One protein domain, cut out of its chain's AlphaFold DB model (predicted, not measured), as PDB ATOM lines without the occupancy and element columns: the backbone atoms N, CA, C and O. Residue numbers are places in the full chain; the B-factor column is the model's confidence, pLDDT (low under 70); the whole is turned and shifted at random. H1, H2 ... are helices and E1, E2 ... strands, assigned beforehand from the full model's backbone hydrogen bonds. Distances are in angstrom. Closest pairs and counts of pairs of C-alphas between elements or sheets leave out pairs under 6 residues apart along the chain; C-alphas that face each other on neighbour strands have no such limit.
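What this domain is: This is residues 25 to 133 of the 150 residues of an uncharacterized protein of Formivibrio citricus (UniProt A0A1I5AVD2). A twisted sheet of four strands, E1 to E4, curls round one long helix, H1. On the sheet's other face the short helix H2 packs at E3 and E4, and the small hairpin of E5 and E6, before H2 in the chain, lies away from the sheet at one end of the domain. The printed part has 109 residues, with two named helices and six named strands in the order H1 E1 E2 E3 E4 E5 E6 H2, and its class is mixed, helices and strands. The sheet's order is E1 - E2 - E3 - E4, all antiparallel. The whole is compact, with a radius of gyration of the C-alphas of 15.2 A, and flat in outline, with spans of 44 by 38 by 19 A.

How they stand to each other: H1, residues 25 to 40, is on the sheet of E1, residues 49 to 58, E2, residues 64 to 73, E3, residues 84 to 91, and E4, residues 101 to 107. The closest C-alphas of H1 and E1 are those of Met 28 and Ala 56, 5.7 A apart; those of H1 and E2 are Ile 32 and Val 67, at 5.9 A. E1 bends by 68 degrees at residue 52 and E2 by 52 degrees at residue 70. The four strands form a meander, each strand the antiparallel neighbour of the one before. N 55 and O 68 of E1 and E2 are within hydrogen-bond range at 2.9 A, as are N 88 and O 67 of E3 and E2 at 2.8 A, and N 106 and O 87 of E4 and E3 at 2.9 A. E5, residues 114 to 116, and E6, residues 124 to 126, form a hairpin, with N 115 and O 125 at 2.8 A. H2, residues 127 to 133, is on the opposite face of the four-stranded sheet from H1, at a height over the sheet of 9.5 A. It lies over E3 and only just over E4, on which 3 of its 7 C-alphas fall, and runs slantwise to the strands, at 52 degrees to E3 on the local plane. The closest C-alphas of H2 and E3 are those of Asn 132 and Val 87, 6.6 A apart. H1 and H2 are apart. In both helices every O i to N i+4 pair is within hydrogen-bond range.

Where its parts are: H1 begins with C-alpha 25 at (-14.502, -31.627, 34.507) and is 22.8 A long. E1 measures 25.4 A, E2 27.2 A, E3 23.3 A and E4 18.9 A. C-alpha 101, where E4 begins, is at (-12.440, -26.833, 49.262). H2 ends with C-alpha 133 at (3.044, -20.095, 38.549).

The domain as a whole: The C-alphas of Ser 97 and Gly 122, the two farthest apart, are 46.1 A apart. The printed part has no cut and no long link. The mean pLDDT of the printed part is 81.0; 30 residues are under 70, among them residues 74 to 82 and 113 to 124.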
ATOM      1  N   GLN A  25     -14.330 -32.860  35.275       86.69
ATOM      2  CA  GLN A  25     -14.502 -31.627  34.507       86.69
ATOM      3  C   GLN A  25     -15.413 -30.632  35.235       86.69
ATOM      4  O   GLN A  25     -15.063 -29.461  35.350       86.69
ATOM      5  N   GLU A  26     -16.540 -31.094  35.784       86.94
ATOM      6  CA  GLU A  26     -17.431 -30.247  36.585       86.94
ATOM      7  C   GLU A  26     -16.715 -29.683  37.817       86.94
ATOM      8  O   GLU A  26     -16.926 -28.521  38.164       86.94
ATOM      9  N   ALA A  27     -15.821 -30.457  38.439       84.31
ATOM     10  CA  ALA A  27     -15.008 -29.996  39.561       84.31
ATOM     11  C   ALA A  27     -14.019 -28.891  39.157       84.31
ATOM     12  O   ALA A  27     -13.859 -27.909  39.891       84.31
ATOM     13  N   MET A  28     -13.398 -28.996  37.979       89.19
ATOM     14  CA  MET A  28     -12.547 -27.937  37.423       89.19
ATOM     15  C   MET A  28     -13.348 -26.668  37.117       89.19
ATOM     16  O   MET A  28     -12.963 -25.580  37.550       89.19
ATOM     17  N   ASP A  29     -14.487 -26.798  36.439       92.31
ATOM     18  CA  ASP A  29     -15.341 -25.664  36.077       92.31
ATOM     19  C   ASP A  29     -15.904 -24.964  37.322       92.31
ATOM     20  O   ASP A  29     -15.903 -23.728  37.416       92.31
ATOM     21  N   TYR A  30     -16.330 -25.750  38.317       90.38
ATOM     22  CA  TYR A  30     -16.741 -25.256  39.627       90.38
ATOM     23  C   TYR A  30     -15.611 -24.480  40.302       90.38
ATOM     24  O   TYR A  30     -15.825 -23.340  40.720       90.38
ATOM     25  N   SER A  31     -14.405 -25.054  40.353       91.94
ATOM     26  CA  SER A  31     -13.240 -24.426  40.985       91.94
ATOM     27  C   SER A  31     -12.880 -23.105  40.306       91.94
ATOM     28  O   SER A  31     -12.638 -22.115  40.991       91.94
ATOM     29  N   ILE A  32     -12.918 -23.029  38.970       95.62
ATOM     30  CA  ILE A  32     -12.673 -21.775  38.234       95.62
ATOM     31  C   ILE A  32     -13.705 -20.712  38.616       95.62
ATOM     32  O   ILE A  32     -13.351 -19.563  38.910       95.62
ATOM     33  N   LYS A  33     -14.992 -21.075  38.614       95.06
ATOM     34  CA  LYS A  33     -16.086 -20.153  38.942       95.06
ATOM     35  C   LYS A  33     -15.992 -19.659  40.385       95.06
ATOM     36  O   LYS A  33     -16.121 -18.456  40.628       95.06
ATOM     37  N   ASP A  34     -15.770 -20.568  41.326       93.81
ATOM     38  CA  ASP A  34     -15.653 -20.252  42.746       93.81
ATOM     39  C   ASP A  34     -14.395 -19.414  43.034       93.81
ATOM     40  O   ASP A  34     -14.483 -18.408  43.743       93.81
ATOM     41  N   ALA A  35     -13.260 -19.721  42.397       94.25
ATOM     42  CA  ALA A  35     -12.014 -18.975  42.564       94.25
ATOM     43  C   ALA A  35     -12.198 -17.519  42.150       94.25
ATOM     44  O   ALA A  35     -11.878 -16.609  42.911       94.25
ATOM     45  N   ARG A  36     -12.786 -17.289  40.970       94.75
ATOM     46  CA  ARG A  36     -13.097 -15.942  40.474       94.75
ATOM     47  C   ARG A  36     -13.986 -15.179  41.452       94.75
ATOM     48  O   ARG A  36     -13.707 -14.022  41.762       94.75
ATOM     49  N   ALA A  37     -15.022 -15.824  41.985       93.94
ATOM     50  CA  ALA A  37     -15.915 -15.199  42.956       93.94
ATOM     51  C   ALA A  37     -15.195 -14.843  44.269       93.94
ATOM     52  O   ALA A  37     -15.374 -13.741  44.791       93.94
ATOM     53  N   LYS A  38     -14.369 -15.748  44.805       91.69
ATOM     54  CA  LYS A  38     -13.599 -15.524  46.038       91.69
ATOM     55  C   LYS A  38     -12.516 -14.468  45.862       91.69
ATOM     56  O   LYS A  38     -12.344 -13.644  46.752       91.69
ATOM     57  N   ILE A  39     -11.832 -14.457  44.723       90.19
ATOM     58  CA  ILE A  39     -10.825 -13.450  44.381       90.19
ATOM     59  C   ILE A  39     -11.471 -12.079  44.257       90.19
ATOM     60  O   ILE A  39     -11.012 -11.141  44.895       90.19
ATOM     61  N   ALA A  40     -12.568 -11.960  43.504       90.81
ATOM     62  CA  ALA A  40     -13.257 -10.684  43.334       90.81
ATOM     63  C   ALA A  40     -13.681 -10.079  44.680       90.81
ATOM     64  O   ALA A  40     -13.541  -8.877  44.885       90.81
ATOM     65  N   LYS A  41     -14.128 -10.911  45.632       90.19
ATOM     66  CA  LYS A  41     -14.503 -10.485  46.993       90.19
ATOM     67  C   LYS A  41     -13.352  -9.902  47.823       90.19
ATOM     68  O   LYS A  41     -13.629  -9.282  48.842       90.19
ATOM     69  N   GLN A  42     -12.095 -10.093  47.423       86.69
ATOM     70  CA  GLN A  42     -10.935  -9.504  48.108       86.69
ATOM     71  C   GLN A  42     -10.677  -8.051  47.690       86.69
ATOM     72  O   GLN A  42      -9.873  -7.365  48.316       86.69
ATOM     73  N   PHE A  43     -11.361  -7.571  46.651       82.94
ATOM     74  CA  PHE A  43     -11.264  -6.197  46.177       82.94
ATOM     75  C   PHE A  43     -12.350  -5.330  46.804       82.94
ATOM     76  O   PHE A  43     -13.454  -5.796  47.075       82.94
ATOM     77  N   HIS A  44     -12.050  -4.038  46.962       84.38
ATOM     78  CA  HIS A  44     -13.010  -3.048  47.451       84.38
ATOM     79  C   HIS A  44     -14.275  -2.990  46.577       84.38
ATOM     80  O   HIS A  44     -15.387  -2.961  47.100       84.38
ATOM     81  N   ASN A  45     -14.108  -3.058  45.251       87.31
ATOM     82  CA  ASN A  45     -15.207  -3.186  44.301       87.31
ATOM     83  C   ASN A  45     -15.127  -4.517  43.522       87.31
ATOM     84  O   ASN A  45     -14.548  -4.558  42.430       87.31
ATOM     85  N   PRO A  46     -15.746  -5.603  44.025       89.88
ATOM     86  CA  PRO A  46     -15.717  -6.914  43.373       89.88
ATOM     87  C   PRO A  46     -16.245  -6.908  41.933       89.88
ATOM     88  O   PRO A  46     -15.758  -7.652  41.086       89.88
ATOM     89  N   SER A  47     -17.224  -6.050  41.627       90.12
ATOM     90  CA  SER A  47     -17.846  -5.966  40.294       90.12
ATOM     91  C   SER A  47     -16.940  -5.328  39.228       90.12
ATOM     92  O   SER A  47     -17.127  -5.539  38.020       90.12
ATOM     93  N   ALA A  48     -15.933  -4.572  39.674       88.19
ATOM     94  CA  ALA A  48     -14.942  -3.933  38.818       88.19
ATOM     95  C   ALA A  48     -13.797  -4.877  38.419       88.19
ATOM     96  O   ALA A  48     -13.010  -4.529  37.539       88.19
ATOM     97  N   VAL A  49     -13.700  -6.062  39.032       89.56
ATOM     98  CA  VAL A  49     -12.702  -7.072  38.670       89.56
ATOM     99  C   VAL A  49     -13.108  -7.736  37.358       89.56
ATOM    100  O   VAL A  49     -14.213  -8.267  37.221       89.56
ATOM    101  N   LYS A  50     -12.210  -7.703  36.376       91.38
ATOM    102  CA  LYS A  50     -12.373  -8.356  35.075       91.38
ATOM    103  C   LYS A  50     -11.359  -9.479  34.964       91.38
ATOM    104  O   LYS A  50     -10.160  -9.230  34.978       91.38
ATOM    105  N   PHE A  51     -11.848 -10.708  34.876       92.31
ATOM    106  CA  PHE A  51     -11.016 -11.878  34.625       92.31
ATOM    107  C   PHE A  51     -10.813 -12.028  33.120       92.31
ATOM    108  O   PHE A  51     -11.788 -11.975  32.373       92.31
ATOM    109  N   ASN A  52      -9.564 -12.213  32.699       89.75
ATOM    110  CA  ASN A  52      -9.229 -12.485  31.305       89.75
ATOM    111  C   ASN A  52      -9.271 -14.008  31.102       89.75
ATOM    112  O   ASN A  52     -10.340 -14.612  31.021       89.75
ATOM    113  N   GLU A  53      -8.107 -14.651  31.134       90.88
ATOM    114  CA  GLU A  53      -7.976 -16.102  31.099       90.88
ATOM    115  C   GLU A  53      -7.985 -16.689  32.509       90.88
ATOM    116  O   GLU A  53      -7.429 -16.127  33.461       90.88
ATOM    117  N   SER A  54      -8.646 -17.834  32.657       96.00
ATOM    118  CA  SER A  54      -8.492 -18.691  33.829       96.00
ATOM    119  C   SER A  54      -8.643 -20.144  33.415       96.00
ATOM    120  O   SER A  54      -9.518 -20.457  32.612       96.00
ATOM    121  N   PHE A  55      -7.818 -21.005  33.984       96.94
ATOM    122  CA  PHE A  55      -7.815 -22.439  33.734       96.94
ATOM    123  C   PHE A  55      -7.555 -23.183  35.043       96.94
ATOM    124  O   PHE A  55      -7.095 -22.590  36.021       96.94
ATOM    125  N   ALA A  56      -7.888 -24.469  35.064       95.44
ATOM    126  CA  ALA A  56      -7.654 -25.349  36.197       95.44
ATOM    127  C   ALA A  56      -6.712 -26.484  35.792       95.44
ATOM    128  O   ALA A  56      -6.819 -27.007  34.685       95.44
ATOM    129  N   ILE A  57      -5.813 -26.861  36.698       94.00
ATOM    130  CA  ILE A  57      -4.886 -27.984  36.543       94.00
ATOM    131  C   ILE A  57      -5.012 -28.895  37.761       94.00
ATOM    132  O   ILE A  57      -5.017 -28.422  38.898       94.00
ATOM    133  N   TYR A  58      -5.075 -30.206  37.522       90.06
ATOM    134  CA  TYR A  58      -4.927 -31.202  38.579       90.06
ATOM    135  C   TYR A  58      -3.462 -31.331  38.997       90.06
ATOM    136  O   TYR A  58      -2.571 -31.517  38.166       90.06
ATOM    137  N   SER A  59      -3.213 -31.266  40.301       87.19
ATOM    138  CA  SER A  59      -1.898 -31.552  40.863       87.19
ATOM    139  C   SER A  59      -1.496 -32.996  40.575       87.19
ATOM    140  O   SER A  59      -2.276 -33.927  40.774       87.19
ATOM    141  N   LYS A  60      -0.235 -33.194  40.172       76.88
ATOM    142  CA  LYS A  60       0.345 -34.528  39.939       76.88
ATOM    143  C   LYS A  60       0.395 -35.386  41.207       76.88
ATOM    144  O   LYS A  60       0.420 -36.606  41.103       76.88
ATOM    145  N   ASN A  61       0.391 -34.751  42.382       67.00
ATOM    146  CA  ASN A  61       0.495 -35.424  43.679       67.00
ATOM    147  C   ASN A  61      -0.861 -35.751  44.319       67.00
ATOM    148  O   ASN A  61      -0.875 -36.136  45.482       67.00
ATOM    149  N   ILE A  62      -1.931 -35.688  43.510       66.25
ATOM    150  CA  ILE A  62      -3.312 -36.105  43.785       66.25
ATOM    151  C   ILE A  62      -3.948 -35.334  44.961       66.25
ATOM    152  O   ILE A  62      -3.286 -34.919  45.898       66.25
ATOM    153  N   ASP A  63      -5.235 -35.026  44.847       82.69
ATOM    154  CA  ASP A  63      -6.038 -34.251  45.811       82.69
ATOM    155  C   ASP A  63      -5.958 -32.716  45.737       82.69
ATOM    156  O   ASP A  63      -6.465 -32.034  46.628       82.69
ATOM    157  N   GLN A  64      -5.399 -32.122  44.676       89.94
ATOM    158  CA  GLN A  64      -5.448 -30.662  44.506       89.94
ATOM    159  C   GLN A  64      -5.827 -30.219  43.094       89.94
ATOM    160  O   GLN A  64      -5.357 -30.784  42.107       89.94
ATOM    161  N   ILE A  65      -6.625 -29.151  43.014       92.25
ATOM    162  CA  ILE A  65      -6.800 -28.339  41.804       92.25
ATOM    163  C   ILE A  65      -6.139 -26.985  42.025       92.25
ATOM    164  O   ILE A  65      -6.396 -26.293  43.014       92.25
ATOM    165  N   TYR A  66      -5.346 -26.573  41.048       95.38
ATOM    166  CA  TYR A  66      -4.842 -25.216  40.943       95.38
ATOM    167  C   TYR A  66      -5.647 -24.459  39.903       95.38
ATOM    168  O   TYR A  66      -5.717 -24.874  38.751       95.38
ATOM    169  N   VAL A  67      -6.249 -23.344  40.301       96.75
ATOM    170  CA  VAL A  67      -6.897 -22.411  39.381       96.75
ATOM    171  C   VAL A  67      -5.955 -21.249  39.135       96.75
ATOM    172  O   VAL A  67      -5.663 -20.464  40.036       96.75
ATOM    173  N   CYS A  68      -5.510 -21.118  37.900       96.50
ATOM    174  CA  CYS A  68      -4.556 -20.110  37.477       96.50
ATOM    175  C   CYS A  68      -5.229 -19.130  36.532       96.50
ATOM    176  O   CYS A  68      -6.137 -19.493  35.784       96.50
ATOM    177  N   GLY A  69      -4.801 -17.875  36.546       95.00
ATOM    178  CA  GLY A  69      -5.362 -16.902  35.624       95.00
ATOM    179  C   GLY A  69      -4.806 -15.503  35.771       95.00
ATOM    180  O   GLY A  69      -3.855 -15.244  36.511       95.00
ATOM    181  N   SER A  70      -5.429 -14.584  35.043       92.50
ATOM    182  CA  SER A  70      -5.162 -13.156  35.155       92.50
ATOM    183  C   SER A  70      -6.445 -12.348  35.256       92.50
ATOM    184  O   SER A  70      -7.516 -12.743  34.786       92.50
ATOM    185  N   MET A  71      -6.325 -11.195  35.895       91.31
ATOM    186  CA  MET A  71      -7.408 -10.249  36.085       91.31
ATOM    187  C   MET A  71      -6.890  -8.817  36.021       91.31
ATOM    188  O   MET A  71      -5.727  -8.551  36.316       91.31
ATOM    189  N   ALA A  72      -7.781  -7.891  35.704       87.00
ATOM    190  CA  ALA A  72      -7.579  -6.466  35.885       87.00
ATOM    191  C   ALA A  72      -8.599  -5.940  36.901       87.00
ATOM    192  O   ALA A  72      -9.773  -6.310  36.853       87.00
ATOM    193  N   SER A  73      -8.163  -5.068  37.809       76.12
ATOM    194  CA  SER A  73      -9.066  -4.326  38.691       76.12
ATOM    195  C   SER A  73      -9.041  -2.843  38.325       76.12
ATOM    196  O   SER A  73      -7.971  -2.263  38.145       76.12
ATOM    197  N   GLY A  74     -10.224  -2.243  38.168       64.94
ATOM    198  CA  GLY A  74     -10.367  -0.802  37.923       64.94
ATOM    199  C   GLY A  74     -10.273   0.056  39.190       64.94
ATOM    200  O   GLY A  74     -10.283   1.276  39.090       64.94
ATOM    201  N   ASP A  75     -10.191  -0.575  40.364       60.66
ATOM    202  CA  ASP A  75     -10.244   0.073  41.675       60.66
ATOM    203  C   ASP A  75      -9.035  -0.367  42.514       60.66
ATOM    204  O   ASP A  75      -9.134  -1.121  43.482       60.66
ATOM    205  N   SER A  76      -7.840   0.004  42.059       51.69
ATOM    206  CA  SER A  76      -6.606  -0.318  42.764       51.69
ATOM    207  C   SER A  76      -6.268   0.796  43.751       51.69
ATOM    208  O   SER A  76      -5.620   1.780  43.391       51.69
ATOM    209  N   VAL A  77      -6.610   0.611  45.025       53.78
ATOM    210  CA  VAL A  77      -5.860   1.265  46.103       53.78
ATOM    211  C   VAL A  77      -4.469   0.611  46.135       53.78
ATOM    212  O   VAL A  77      -4.217  -0.380  46.814       53.78
ATOM    213  N   GLY A  78      -3.576   1.111  45.281       53.16
ATOM    214  CA  GLY A  78      -2.126   0.911  45.335       53.16
ATOM    215  C   GLY A  78      -1.533  -0.395  44.785       53.16
ATOM    216  O   GLY A  78      -0.478  -0.318  44.165       53.16
ATOM    217  N   GLN A  79      -2.146  -1.575  44.969       56.28
ATOM    218  CA  GLN A  79      -1.395  -2.845  44.798       56.28
ATOM    219  C   GLN A  79      -1.735  -3.701  43.562       56.28
ATOM    220  O   GLN A  79      -0.894  -4.485  43.128       56.28
ATOM    221  N   PHE A  80      -2.905  -3.519  42.936       57.69
ATOM    222  CA  PHE A  80      -3.399  -4.417  41.869       57.69
ATOM    223  C   PHE A  80      -3.853  -3.691  40.587       57.69
ATOM    224  O   PHE A  80      -4.810  -4.096  39.920       57.69
ATOM    225  N   ALA A  81      -3.191  -2.579  40.255       55.56
ATOM    226  CA  ALA A  81      -3.447  -1.824  39.028       55.56
ATOM    227  C   ALA A  81      -2.811  -2.540  37.819       55.56
ATOM    228  O   ALA A  81      -1.584  -2.578  37.701       55.56
ATOM    229  N   GLY A  82      -3.628  -3.085  36.912       66.19
ATOM    230  CA  GLY A  82      -3.178  -3.766  35.688       66.19
ATOM    231  C   GLY A  82      -3.437  -5.276  35.681       66.19
ATOM    232  O   GLY A  82      -4.117  -5.795  36.565       66.19
ATOM    233  N   ASN A  83      -2.909  -5.976  34.667       79.38
ATOM    234  CA  ASN A  83      -3.029  -7.433  34.532       79.38
ATOM    235  C   ASN A  83      -2.268  -8.146  35.664       79.38
ATOM    236  O   ASN A  83      -1.078  -8.443  35.560       79.38
ATOM    237  N   THR A  84      -2.983  -8.415  36.750       87.00
ATOM    238  CA  THR A  84      -2.527  -9.151  37.926       87.00
ATOM    239  C   THR A  84      -2.789 -10.632  37.698       87.00
ATOM    240  O   THR A  84      -3.902 -11.030  37.358       87.00
ATOM    241  N   ARG A  85      -1.765 -11.463  37.882       90.88
ATOM    242  CA  ARG A  85      -1.909 -12.922  37.829       90.88
ATOM    243  C   ARG A  85      -2.255 -13.467  39.201       90.88
ATOM    244  O   ARG A  85      -1.866 -12.876  40.207       90.88
ATOM    245  N   PHE A  86      -2.954 -14.589  39.227       93.31
ATOM    246  CA  PHE A  86      -3.287 -15.284  40.459       93.31
ATOM    247  C   PHE A  86      -3.137 -16.794  40.309       93.31
ATOM    248  O   PHE A  86      -3.259 -17.335  39.207       93.31
ATOM    249  N   VAL A  87      -2.916 -17.451  41.445       95.88
ATOM    250  CA  VAL A  87      -3.025 -18.903  41.605       95.88
ATOM    251  C   VAL A  87      -3.878 -19.173  42.835       95.88
ATOM    252  O   VAL A  87      -3.524 -18.743  43.930       95.88
ATOM    253  N   ALA A  88      -4.999 -19.862  42.665       96.06
ATOM    254  CA  ALA A  88      -5.856 -20.333  43.742       96.06
ATOM    255  C   ALA A  88      -5.702 -21.847  43.909       96.06
ATOM    256  O   ALA A  88      -5.640 -22.579  42.926       96.06
ATOM    257  N   THR A  89      -5.644 -22.310  45.155       94.56
ATOM    258  CA  THR A  89      -5.465 -23.730  45.483       94.56
ATOM    259  C   THR A  89      -6.738 -24.284  46.094       94.56
ATOM    260  O   THR A  89      -7.284 -23.704  47.036       94.56
ATOM    261  N   TYR A  90      -7.173 -25.427  45.584       91.38
ATOM    262  CA  TYR A  90      -8.269 -26.224  46.108       91.38
ATOM    263  C   TYR A  90      -7.747 -27.585  46.537       91.38
ATOM    264  O   TYR A  90      -6.973 -28.191  45.803       91.38
ATOM    265  N   ASN A  91      -8.207 -28.066  47.688       88.50
ATOM    266  CA  ASN A  91      -7.950 -29.428  48.142       88.50
ATOM    267  C   ASN A  91      -9.215 -30.271  47.966       88.50
ATOM    268  O   ASN A  91     -10.318 -29.808  48.276       88.50
ATOM    269  N   PHE A  92      -9.047 -31.504  47.512       77.50
ATOM    270  CA  PHE A  92     -10.062 -32.540  47.598       77.50
ATOM    271  C   PHE A  92      -9.894 -33.277  48.917       77.50
ATOM    272  O   PHE A  92      -8.780 -33.511  49.384       77.50
ATOM    273  N   TYR A  93     -11.016 -33.608  49.538       68.00
ATOM    274  CA  TYR A  93     -11.018 -34.583  50.614       68.00
ATOM    275  C   TYR A  93     -11.068 -35.981  49.996       68.00
ATOM    276  O   TYR A  93     -11.440 -36.140  48.836       68.00
ATOM    277  N   ALA A  94     -10.694 -36.998  50.776       57.72
ATOM    278  CA  ALA A  94     -10.659 -38.392  50.329       57.72
ATOM    279  C   ALA A  94     -12.019 -38.926  49.823       57.72
ATOM    280  O   ALA A  94     -12.080 -40.025  49.277       57.72
ATOM    281  N   ASP A  95     -13.111 -38.178  50.010       65.12
ATOM    282  CA  ASP A  95     -14.388 -38.438  49.370       65.12
ATOM    283  C   ASP A  95     -14.521 -37.628  48.065       65.12
ATOM    284  O   ASP A  95     -14.809 -36.433  48.051       65.12
ATOM    285  N   GLU A  96     -14.390 -38.309  46.926       59.62
ATOM    286  CA  GLU A  96     -14.604 -37.722  45.588       59.62
ATOM    287  C   GLU A  96     -16.020 -37.131  45.399       59.62
ATOM    288  O   GLU A  96     -16.295 -36.423  44.432       59.62
ATOM    289  N   SER A  97     -16.940 -37.410  46.329       66.25
ATOM    290  CA  SER A  97     -18.286 -36.840  46.379       66.25
ATOM    291  C   SER A  97     -18.347 -35.397  46.881       66.25
ATOM    292  O   SER A  97     -19.364 -34.735  46.658       66.25
ATOM    293  N   SER A  98     -17.315 -34.905  47.570       69.50
ATOM    294  CA  SER A  98     -17.314 -33.549  48.114       69.50
ATOM    295  C   SER A  98     -16.758 -32.540  47.107       69.50
ATOM    296  O   SER A  98     -15.740 -32.798  46.461       69.50
ATOM    297  N   PRO A  99     -17.380 -31.353  46.974       71.31
ATOM    298  CA  PRO A  99     -16.816 -30.298  46.151       71.31
ATOM    299  C   PRO A  99     -15.439 -29.880  46.696       71.31
ATOM    300  O   PRO A  99     -15.247 -29.849  47.919       71.31
ATOM    301  N   PRO A 100     -14.492 -29.511  45.817       78.50
ATOM    302  CA  PRO A 100     -13.175 -29.060  46.239       78.50
ATOM    303  C   PRO A 100     -13.273 -27.868  47.196       78.50
ATOM    304  O   PRO A 100     -14.041 -26.924  46.983       78.50
ATOM    305  N   ASN A 101     -12.462 -27.886  48.254       84.19
ATOM    306  CA  ASN A 101     -12.440 -26.833  49.262       84.19
ATOM    307  C   ASN A 101     -11.316 -25.834  48.976       84.19
ATOM    308  O   ASN A 101     -10.141 -26.195  48.882       84.19
ATOM    309  N   PHE A 102     -11.691 -24.562  48.842       85.81
ATOM    310  CA  PHE A 102     -10.763 -23.461  48.615       85.81
ATOM    311  C   PHE A 102      -9.818 -23.278  49.805       85.81
ATOM    312  O   PHE A 102     -10.252 -22.951  50.910       85.81
ATOM    313  N   SER A 103      -8.519 -23.404  49.551       87.12
ATOM    314  CA  SER A 103      -7.482 -23.312  50.574       87.12
ATOM    315  C   SER A 103      -6.822 -21.939  50.631       87.12
ATOM    316  O   SER A 103      -6.634 -21.392  51.716       87.12
ATOM    317  N   SER A 104      -6.406 -21.395  49.487       88.62
ATOM    318  CA  SER A 104      -5.568 -20.192  49.444       88.62
ATOM    319  C   SER A 104      -5.565 -19.535  48.065       88.62
ATOM    320  O   SER A 104      -5.927 -20.157  47.064       88.62
ATOM    321  N   VAL A 105      -5.121 -18.276  48.013       90.06
ATOM    322  CA  VAL A 105      -4.779 -17.575  46.770       90.06
ATOM    323  C   VAL A 105      -3.456 -16.828  46.917       90.06
ATOM    324  O   VAL A 105      -3.178 -16.253  47.969       90.06
ATOM    325  N   ALA A 106      -2.664 -16.818  45.851       88.25
ATOM    326  CA  ALA A 106      -1.499 -15.961  45.676       88.25
ATOM    327  C   ALA A 106      -1.729 -15.006  44.497       88.25
ATOM    328  O   ALA A 106      -2.342 -15.395  43.500       88.25
ATOM    329  N   PHE A 107      -1.195 -13.786  44.586       88.06
ATOM    330  CA  PHE A 107      -1.228 -12.783  43.518       88.06
ATOM    331  C   PHE A 107       0.182 -12.357  43.134       88.06
ATOM    332  O   PHE A 107       1.039 -12.256  44.003       88.06
ATOM    333  N   ASN A 108       0.390 -12.053  41.854       84.88
ATOM    334  CA  ASN A 108       1.604 -11.394  41.379       84.88
ATOM    335  C   ASN A 108       1.500  -9.889  41.641       84.88
ATOM    336  O   ASN A 108       0.740  -9.202  40.950       84.88
ATOM    337  N   VAL A 109       2.248  -9.375  42.611       77.00
ATOM    338  CA  VAL A 109       2.193  -7.961  43.001       77.00
ATOM    339  C   VAL A 109       3.174  -7.129  42.167       77.00
ATOM    340  O   VAL A 109       4.292  -7.539  41.850       77.00
ATOM    341  N   LYS A 110       2.763  -5.914  41.784       71.50
ATOM    342  CA  LYS A 110       3.641  -4.988  41.057       71.50
ATOM    343  C   LYS A 110       4.849  -4.621  41.924       71.50
ATOM    344  O   LYS A 110       4.686  -4.124  43.032       71.50
ATOM    345  N   GLY A 111       6.051  -4.781  41.373       68.38
ATOM    346  CA  GLY A 111       7.298  -4.464  42.073       68.38
ATOM    347  C   GLY A 111       7.865  -5.621  42.892       68.38
ATOM    348  O   GLY A 111       8.820  -5.405  43.635       68.38
ATOM    349  N   GLU A 112       7.318  -6.833  42.746       71.06
ATOM    350  CA  GLU A 112       7.963  -8.025  43.287       71.06
ATOM    351  C   GLU A 112       9.422  -8.133  42.822       71.06
ATOM    352  O   GLU A 112       9.724  -7.864  41.649       71.06
ATOM    353  N   PRO A 113      10.337  -8.520  43.731       63.44
ATOM    354  CA  PRO A 113      11.730  -8.703  43.384       63.44
ATOM    355  C   PRO A 113      11.842  -9.756  42.287       63.44
ATOM    356  O   PRO A 113      11.241 -10.833  42.346       63.44
ATOM    357  N   MET A 114      12.628  -9.422  41.271       69.81
ATOM    358  CA  MET A 114      12.973 -10.380  40.239       69.81
ATOM    359  C   MET A 114      14.039 -11.310  40.797       69.81
ATOM    360  O   MET A 114      15.130 -10.859  41.155       69.81
ATOM    361  N   VAL A 115      13.727 -12.595  40.868       65.56
ATOM    362  CA  VAL A 115      14.713 -13.629  41.145       65.56
ATOM    363  C   VAL A 115      15.469 -13.906  39.851       65.56
ATOM    364  O   VAL A 115      14.896 -14.011  38.762       65.56
ATOM    365  N   ARG A 116      16.794 -13.973  39.962       62.84
ATOM    366  CA  ARG A 116      17.614 -14.565  38.910       62.84
ATOM    367  C   ARG A 116      17.271 -16.053  38.919       62.84
ATOM    368  O   ARG A 116      17.299 -16.632  40.003       62.84
ATOM    369  N   SER A 117      16.905 -16.618  37.766       57.62
ATOM    370  CA  SER A 117      16.586 -18.048  37.675       57.62
ATOM    371  C   SER A 117      17.669 -18.880  38.371       57.62
ATOM    372  O   SER A 117      18.853 -18.525  38.288       57.62
ATOM    373  N   ALA A 118      17.273 -19.930  39.095       54.97
ATOM    374  CA  ALA A 118      18.190 -20.758  39.882       54.97
ATOM    375  C   ALA A 118      19.289 -21.398  39.011       54.97
ATOM    376  O   ALA A 118      20.404 -21.615  39.482       54.97
ATOM    377  N   ASP A 119      18.999 -21.602  37.723       59.47
ATOM    378  CA  ASP A 119      19.923 -22.076  36.684       59.47
ATOM    379  C   ASP A 119      20.965 -21.034  36.211       59.47
ATOM    380  O   ASP A 119      21.897 -21.365  35.481       59.47
ATOM    381  N   GLY A 120      20.844 -19.762  36.606       57.31
ATOM    382  CA  GLY A 120      21.779 -18.705  36.221       57.31
ATOM    383  C   GLY A 120      21.649 -18.159  34.789       57.31
ATOM    384  O   GLY A 120      22.415 -17.249  34.453       57.31
ATOM    385  N   SER A 121      20.661 -18.592  33.995       61.91
ATOM    386  CA  SER A 121      20.372 -18.211  32.589       61.91
ATOM    387  C   SER A 121      20.158 -16.710  32.345       61.91
ATOM    388  O   SER A 121      20.010 -16.256  31.214       61.91
ATOM    389  N   GLY A 122      20.107 -15.891  33.401       59.47
ATOM    390  CA  GLY A 122      19.830 -14.457  33.298       59.47
ATOM    391  C   GLY A 122      18.368 -14.146  32.960       59.47
ATOM    392  O   GLY A 122      17.991 -12.971  32.935       59.47
ATOM    393  N   LYS A 123      17.531 -15.179  32.775       62.16
ATOM    394  CA  LYS A 123      16.080 -15.050  32.688       62.16
ATOM    395  C   LYS A 123      15.541 -14.549  34.021       62.16
ATOM    396  O   LYS A 123      15.994 -14.900  35.113       62.16
ATOM    397  N   ARG A 124      14.609 -13.619  33.892       65.88
ATOM    398  CA  ARG A 124      14.184 -12.713  34.946       65.88
ATOM    399  C   ARG A 124      12.789 -13.163  35.386       65.88
ATOM    400  O   ARG A 124      11.802 -12.767  34.775       65.88
ATOM    401  N   ALA A 125      12.729 -14.029  36.394       74.31
ATOM    402  CA  ALA A 125      11.487 -14.528  36.985       74.31
ATOM    403  C   ALA A 125      11.052 -13.618  38.139       74.31
ATOM    404  O   ALA A 125      11.905 -13.058  38.826       74.31
ATOM    405  N   THR A 126       9.753 -13.441  38.390       83.19
ATOM    406  CA  THR A 126       9.320 -12.901  39.694       83.19
ATOM    407  C   THR A 126       9.289 -14.021  40.727       83.19
ATOM    408  O   THR A 126       9.167 -15.193  40.373       83.19
ATOM    409  N   TRP A 127       9.373 -13.680  42.014       84.62
ATOM    410  CA  TRP A 127       9.186 -14.668  43.081       84.62
ATOM    411  C   TRP A 127       7.837 -15.395  42.956       84.62
ATOM    412  O   TRP A 127       7.758 -16.606  43.162       84.62
ATOM    413  N   PHE A 128       6.782 -14.689  42.536       89.19
ATOM    414  CA  PHE A 128       5.505 -15.312  42.205       89.19
ATOM    415  C   PHE A 128       5.607 -16.357  41.084       89.19
ATOM    416  O   PHE A 128       4.985 -17.417  41.193       89.19
ATOM    417  N   ASP A 129       6.358 -16.075  40.015       88.44
ATOM    418  CA  ASP A 129       6.501 -17.001  38.888       88.44
ATOM    419  C   ASP A 129       7.162 -18.314  39.315       88.44
ATOM    420  O   ASP A 129       6.677 -19.382  38.948       88.44
ATOM    421  N   ASP A 130       8.194 -18.223  40.148       85.69
ATOM    422  CA  ASP A 130       8.951 -19.368  40.656       85.69
ATOM    423  C   ASP A 130       8.154 -20.202  41.667       85.69
ATOM    424  O   ASP A 130       7.991 -21.413  41.526       85.69
ATOM    425  N   MET A 131       7.561 -19.542  42.664       86.88
ATOM    426  CA  MET A 131       6.945 -20.223  43.809       86.88
ATOM    427  C   MET A 131       5.470 -20.577  43.613       86.88
ATOM    428  O   MET A 131       4.890 -21.304  44.428       86.88
ATOM    429  N   ASN A 132       4.820 -20.019  42.588       91.75
ATOM    430  CA  ASN A 132       3.391 -20.216  42.359       91.75
ATOM    431  C   ASN A 132       3.095 -20.631  40.922       91.75
ATOM    432  O   ASN A 132       2.499 -21.687  40.729       91.75
ATOM    433  N   TRP A 133       3.483 -19.836  39.923       92.12
ATOM    434  CA  TRP A 133       3.044 -20.095  38.549       92.12
ATOM    435  C   TRP A 133       3.675 -21.358  37.963       92.12
ATOM    436  O   TRP A 133       2.957 -22.294  37.626       92.12
TER     437      TRP A 133